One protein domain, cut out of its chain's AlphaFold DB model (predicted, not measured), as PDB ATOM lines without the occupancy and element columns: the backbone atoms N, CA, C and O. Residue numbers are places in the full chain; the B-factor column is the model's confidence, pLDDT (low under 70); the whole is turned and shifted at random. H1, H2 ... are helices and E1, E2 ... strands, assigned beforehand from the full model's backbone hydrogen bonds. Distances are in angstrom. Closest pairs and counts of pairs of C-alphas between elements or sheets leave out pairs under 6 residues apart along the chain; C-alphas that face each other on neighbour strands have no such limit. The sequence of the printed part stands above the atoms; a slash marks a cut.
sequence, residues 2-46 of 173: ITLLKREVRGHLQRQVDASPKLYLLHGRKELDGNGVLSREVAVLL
ATOM      1  N   ILE A   2     219.272 140.661 226.471       80.50
ATOM      2  CA  ILE A   2     217.956 141.170 226.009       80.50
ATOM      3  C   ILE A   2     218.063 142.240 224.902       80.50
ATOM      4  O   ILE A   2     217.224 142.306 224.007       80.50
ATOM      5  N   THR A   3     219.098 143.080 224.935       82.25
ATOM      6  CA  THR A   3     219.338 144.136 223.936       82.25
ATOM      7  C   THR A   3     219.645 143.587 222.542       82.25
ATOM      8  O   THR A   3     219.139 144.122 221.559       82.25
ATOM      9  N   LEU A   4     220.411 142.495 222.459       84.31
ATOM     10  CA  LEU A   4     220.730 141.825 221.198       84.31
ATOM     11  C   LEU A   4     219.477 141.194 220.593       84.31
ATOM     12  O   LEU A   4     219.165 141.471 219.441       84.31
ATOM     13  N   LEU A   5     218.689 140.468 221.393       85.81
ATOM     14  CA  LEU A   5     217.420 139.896 220.936       85.81
ATOM     15  C   LEU A   5     216.471 140.976 220.395       85.81
ATOM     16  O   LEU A   5     215.910 140.828 219.313       85.81
ATOM     17  N   LYS A   6     216.337 142.106 221.105       83.31
ATOM     18  CA  LYS A   6     215.526 143.248 220.645       83.31
ATOM     19  C   LYS A   6     216.001 143.794 219.298       83.31
ATOM     20  O   LYS A   6     215.167 144.206 218.494       83.31
ATOM     21  N   ARG A   7     217.313 143.835 219.056       82.75
ATOM     22  CA  ARG A   7     217.885 144.298 217.787       82.75
ATOM     23  C   ARG A   7     217.596 143.312 216.658       82.75
ATOM     24  O   ARG A   7     217.088 143.738 215.628       82.75
ATOM     25  N   GLU A   8     217.839 142.022 216.876       86.19
ATOM     26  CA  GLU A   8     217.615 140.989 215.856       86.19
ATOM     27  C   GLU A   8     216.134 140.877 215.469       86.19
ATOM     28  O   GLU A   8     215.802 140.848 214.284       86.19
ATOM     29  N   VAL A   9     215.222 140.921 216.448       86.56
ATOM     30  CA  VAL A   9     213.770 140.917 216.192       86.56
ATOM     31  C   VAL A   9     213.346 142.144 215.382       86.56
ATOM     32  O   VAL A   9     212.598 142.017 214.412       86.56
ATOM     33  N   ARG A  10     213.842 143.340 215.732       82.88
ATOM     34  CA  ARG A  10     213.552 144.569 214.971       82.88
ATOM     35  C   ARG A  10     214.096 144.490 213.545       82.88
ATOM     36  O   ARG A  10     213.370 144.836 212.621       82.88
ATOM     37  N   GLY A  11     215.323 144.004 213.366       84.62
ATOM     38  CA  GLY A  11     215.937 143.835 212.047       84.62
ATOM     39  C   GLY A  11     215.223 142.790 211.186       84.62
ATOM     40  O   GLY A  11     215.094 142.959 209.977       84.62
ATOM     41  N   HIS A  12     214.703 141.719 211.787       87.25
ATOM     42  CA  HIS A  12     213.871 140.749 211.079       87.25
ATOM     43  C   HIS A  12     212.552 141.370 210.598       87.25
ATOM     44  O   HIS A  12     212.197 141.219 209.431       87.25
ATOM     45  N   LEU A  13     211.859 142.113 211.464       86.38
ATOM     46  CA  LEU A  13     210.597 142.768 211.112       86.38
ATOM     47  C   LEU A  13     210.785 143.876 210.069       86.38
ATOM     48  O   LEU A  13     209.965 143.987 209.166       86.38
ATOM     49  N   GLN A  14     211.883 144.635 210.136       85.69
ATOM     50  CA  GLN A  14     212.237 145.617 209.106       85.69
ATOM     51  C   GLN A  14     212.410 144.954 207.739       85.69
ATOM     52  O   GLN A  14     211.753 145.353 206.786       85.69
ATOM     53  N   ARG A  15     213.158 143.845 207.668       87.75
ATOM     54  CA  ARG A  15     213.302 143.077 206.422       87.75
ATOM     55  C   ARG A  15     211.969 142.566 205.878       87.75
ATOM     56  O   ARG A  15     211.774 142.584 204.670       87.75
ATOM     57  N   GLN A  16     211.053 142.118 206.739       89.00
ATOM     58  CA  GLN A  16     209.720 141.703 206.289       89.00
ATOM     59  C   GLN A  16     208.901 142.873 205.732       89.00
ATOM     60  O   GLN A  16     208.183 142.702 204.746       89.00
ATOM     61  N   VAL A  17     208.996 144.050 206.359       86.50
ATOM     62  CA  VAL A  17     208.335 145.267 205.877       86.50
ATOM     63  C   VAL A  17     208.896 145.656 204.514       86.50
ATOM     64  O   VAL A  17     208.119 145.755 203.567       86.50
ATOM     65  N   ASP A  18     210.217 145.778 204.394       86.56
ATOM     66  CA  ASP A  18     210.896 146.228 203.174       86.56
ATOM     67  C   ASP A  18     210.719 145.244 202.010       86.56
ATOM     68  O   ASP A  18     210.521 145.649 200.866       86.56
ATOM     69  N   ALA A  19     210.704 143.936 202.290       88.19
ATOM     70  CA  ALA A  19     210.447 142.914 201.276       88.19
ATOM     71  C   ALA A  19     208.985 142.891 200.794       88.19
ATOM     72  O   ALA A  19     208.688 142.311 199.749       88.19
ATOM     73  N   SER A  20     208.052 143.478 201.550       85.94
ATOM     74  CA  SER A  20     206.631 143.425 201.227       85.94
ATOM     75  C   SER A  20     206.229 144.556 200.274       85.94
ATOM     76  O   SER A  20     206.194 145.718 200.683       85.94
ATOM     77  N   PRO A  21     205.778 144.251 199.040       82.69
ATOM     78  CA  PRO A  21     205.295 145.270 198.105       82.69
ATOM     79  C   PRO A  21     203.972 145.917 198.547       82.69
ATOM     80  O   PRO A  21     203.520 146.883 197.932       82.69
ATOM     81  N   LYS A  22     203.305 145.364 199.571       82.81
ATOM     82  CA  LYS A  22     202.069 145.893 200.175       82.81
ATOM     83  C   LYS A  22     202.353 147.001 201.183       82.81
ATOM     84  O   LYS A  22     201.546 147.895 201.377       82.81
ATOM     85  N   LEU A  23     203.509 146.950 201.831       84.44
ATOM     86  CA  LEU A  23     203.848 147.848 202.931       84.44
ATOM     87  C   LEU A  23     204.707 149.028 202.468       84.44
ATOM     88  O   LEU A  23     205.432 149.600 203.273       84.44
ATOM     89  N   TYR A  24     204.605 149.411 201.192       85.94
ATOM     90  CA  TYR A  24     205.458 150.438 200.593       85.94
ATOM     91  C   TYR A  24     205.312 151.810 201.276       85.94
ATOM     92  O   TYR A  24     206.296 152.524 201.432       85.94
ATOM     93  N   LEU A  25     204.120 152.133 201.796       84.62
ATOM     94  CA  LEU A  25     203.871 153.337 202.608       84.62
ATOM     95  C   LEU A  25     204.632 153.357 203.947       84.62
ATOM     96  O   LEU A  25     204.599 154.350 204.670       84.62
ATOM     97  N   LEU A  26     205.265 152.246 204.323       83.12
ATOM     98  CA  LEU A  26     206.008 152.084 205.571       83.12
ATOM     99  C   LEU A  26     207.512 151.935 205.356       83.12
ATOM    100  O   LEU A  26     208.254 151.901 206.340       83.12
ATOM    101  N   HIS A  27     207.952 151.813 204.105       86.25
ATOM    102  CA  HIS A  27     209.362 151.673 203.759       86.25
ATOM    103  C   HIS A  27     210.119 152.949 204.125       86.25
ATOM    104  O   HIS A  27     209.611 154.055 203.951       86.25
ATOM    105  N   GLY A  28     211.327 152.797 204.675       78.12
ATOM    106  CA  GLY A  28     212.195 153.930 205.020       78.12
ATOM    107  C   GLY A  28     211.625 154.895 206.069       78.12
ATOM    108  O   GLY A  28     212.097 156.028 206.183       78.12
ATOM    109  N   ARG A  29     210.602 154.490 206.836       78.75
ATOM    110  CA  ARG A  29     210.013 155.338 207.879       78.75
ATOM    111  C   ARG A  29     211.038 155.637 208.973       78.75
ATOM    112  O   ARG A  29     211.467 154.731 209.690       78.75
ATOM    113  N   LYS A  30     211.324 156.925 209.168       77.94
ATOM    114  CA  LYS A  30     212.168 157.444 210.251       77.94
ATOM    115  C   LYS A  30     211.311 158.044 211.359       77.94
ATOM    116  O   LYS A  30     210.314 158.708 211.092       77.94
ATOM    117  N   GLU A  31     211.700 157.801 212.601       73.88
ATOM    118  CA  GLU A  31     211.116 158.426 213.785       73.88
ATOM    119  C   GLU A  31     212.062 159.483 214.348       73.88
ATOM    120  O   GLU A  31     213.286 159.375 214.209       73.88
ATOM    121  N   LEU A  32     211.467 160.481 215.003       71.88
ATOM    122  CA  LEU A  32     212.200 161.467 215.784       71.88
ATOM    123  C   LEU A  32     212.881 160.756 216.956       71.88
ATOM    124  O   LEU A  32     212.261 159.958 217.666       71.88
ATOM    125  N   ASP A  33     214.161 161.032 217.150       69.38
ATOM    126  CA  ASP A  33     214.861 160.680 218.373       69.38
ATOM    127  C   ASP A  33     214.546 161.669 219.506       69.38
ATOM    128  O   ASP A  33     213.798 162.633 219.338       69.38
ATOM    129  N   GLY A  34     215.113 161.416 220.690       64.44
ATOM    130  CA  GLY A  34     214.950 162.294 221.853       64.44
ATOM    131  C   GLY A  34     215.490 163.716 221.651       64.44
ATOM    132  O   GLY A  34     215.191 164.578 222.467       64.44
ATOM    133  N   ASN A  35     216.232 163.967 220.568       70.31
ATOM    134  CA  ASN A  35     216.778 165.274 220.209       70.31
ATOM    135  C   ASN A  35     215.978 165.939 219.071       70.31
ATOM    136  O   ASN A  35     216.397 166.969 218.550       70.31
ATOM    137  N   GLY A  36     214.849 165.350 218.659       66.69
ATOM    138  CA  GLY A  36     214.016 165.870 217.575       66.69
ATOM    139  C   GLY A  36     214.588 165.635 216.173       66.69
ATOM    140  O   GLY A  36     214.104 166.231 215.213       66.69
ATOM    141  N   VAL A  37     215.593 164.769 216.018       74.12
ATOM    142  CA  VAL A  37     216.183 164.437 214.715       74.12
ATOM    143  C   VAL A  37     215.560 163.149 214.176       74.12
ATOM    144  O   VAL A  37     215.445 162.150 214.883       74.12
ATOM    145  N   LEU A  38     215.165 163.143 212.897       73.81
ATOM    146  CA  LEU A  38     214.654 161.954 212.198       73.81
ATOM    147  C   LEU A  38     215.791 160.960 211.908       73.81
ATOM    148  O   LEU A  38     216.282 160.867 210.782       73.81
ATOM    149  N   SER A  39     216.238 160.231 212.928       65.75
ATOM    150  CA  SER A  39     217.451 159.410 212.850       65.75
ATOM    151  C   SER A  39     217.187 157.905 212.851       65.75
ATOM    152  O   SER A  39     218.034 157.138 212.391       65.75
ATOM    153  N   ARG A  40     216.023 157.447 213.334       65.44
ATOM    154  CA  ARG A  40     215.811 156.021 213.617       65.44
ATOM    155  C   ARG A  40     214.778 155.377 212.701       65.44
ATOM    156  O   ARG A  40     213.591 155.674 212.804       65.44
ATOM    157  N   GLU A  41     215.207 154.420 211.883       64.69
ATOM    158  CA  GLU A  41     214.293 153.511 211.185       64.69
ATOM    159  C   GLU A  41     213.758 152.465 212.164       64.69
ATOM    160  O   GLU A  41     214.516 151.743 212.825       64.69
ATOM    161  N   VAL A  42     212.435 152.428 212.335       64.94
ATOM    162  CA  VAL A  42     211.798 151.526 213.298       64.94
ATOM    163  C   VAL A  42     210.574 150.856 212.684       64.94
ATOM    164  O   VAL A  42     209.471 151.392 212.730       64.94
ATOM    165  N   ALA A  43     210.737 149.610 212.236       60.72
ATOM    166  CA  ALA A  43     209.623 148.753 211.814       60.72
ATOM    167  C   ALA A  43     208.538 148.547 212.892       60.72
ATOM    168  O   ALA A  43     207.376 148.289 212.577       60.72
ATOM    169  N   VAL A  44     208.915 148.634 214.174       59.88
ATOM    170  CA  VAL A  44     208.095 148.213 215.325       59.88
ATOM    171  C   VAL A  44     208.116 149.270 216.431       59.88
ATOM    172  O   VAL A  44     208.694 149.079 217.509       59.88
ATOM    173  N   LEU A  45     207.545 150.435 216.147       62.31
ATOM    174  CA  LEU A  45     207.164 151.407 217.172       62.31
ATOM    175  C   LEU A  45     205.646 151.585 217.143       62.31
ATOM    176  O   LEU A  45     205.021 151.416 216.092       62.31
ATOM    177  N   LEU A  46     205.060 151.911 218.301       59.00
ATOM    178  CA  LEU A  46     203.659 152.307 218.392       59.00
ATOM    179  C   LEU A  46     203.426 153.448 217.402       59.00
ATOM    180  O   LEU A  46     203.970 154.541 217.554       59.00
TER     181      LEU A  46
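What this domain is: This is residues 2 to 46 of the 173 residues of an uncharacterized protein of Coprinellus micaceus (UniProt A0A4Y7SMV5). Picture a loose V: one long helix, H1, makes one arm, and the link after it together with a small two-stranded hairpin, E1 and E2, makes the other, with the corner of the V at the link's first residues, about residues 20 to 24. The first part of H1, residues 2 to 8, sticks out free, and after the hairpin the last stretch, residues 42 to 46, first runs back toward H1 and then turns out of the plane of the V. The printed part has 45 residues, with one named helix and two named strands in the order H1, E1, E2; the sheet's order is E1 - E2, antiparallel, and the class is mixed, helices and strands. The whole is only just loose, close to compact, with a radius of gyration of the C-alphas of 11.3 A, and the C-alphas span 32 by 26 by 15 A.

How they stand to each other: Start at Ile 2, where H1, residues 2 to 19, begins; residues 2 to 8 of it stand free. Look along its backbone and you will find each O i to N i+4 pair within hydrogen-bond range. From Ala 19 a short link of 10 residues leads to E1, residues 30 to 32. A tight link of 5 residues then turns the backbone into E2, residues 38 to 41. E1 and E2 are a hairpin of antiparallel neighbour strands, with 131 degrees between their directions. Look for C-alphas that face each other at 32 and 38, 4.4 A apart, and at 30 and 41, 4.6 A apart. Across the pair, N 31 and O 40 are within hydrogen-bond range at 2.9 A, and N 39 and O 31 at 3.3 A. H1 and E2 are only just apart, their closest C-alphas being 8.4 A from each other.

Where its parts are: Find C-alpha 2 at (217.956, 141.170, 226.009); from there H1 runs 25.9 A to C-alpha 19 at (210.447, 142.914, 201.276). Go on to Lys 30, where E1 begins and runs to Leu 32. E2 runs from Leu 38 to Glu 41, and its last C-alpha is at (214.293, 153.511, 211.185).

The domain as a whole: The two C-alphas farthest apart are those of Pro 21 and Asn 35, at 31.9 A, while the first and last printed C-alphas, of Ile 2 and Leu 46, are 19.7 A apart. The printed part has no cut, and no link is long. Read the B-factor column for the model's confidence: the mean pLDDT of the printed part is 78.1, and it is under 70 at residues 33 to 34, residue 36 and residues 39 to 46.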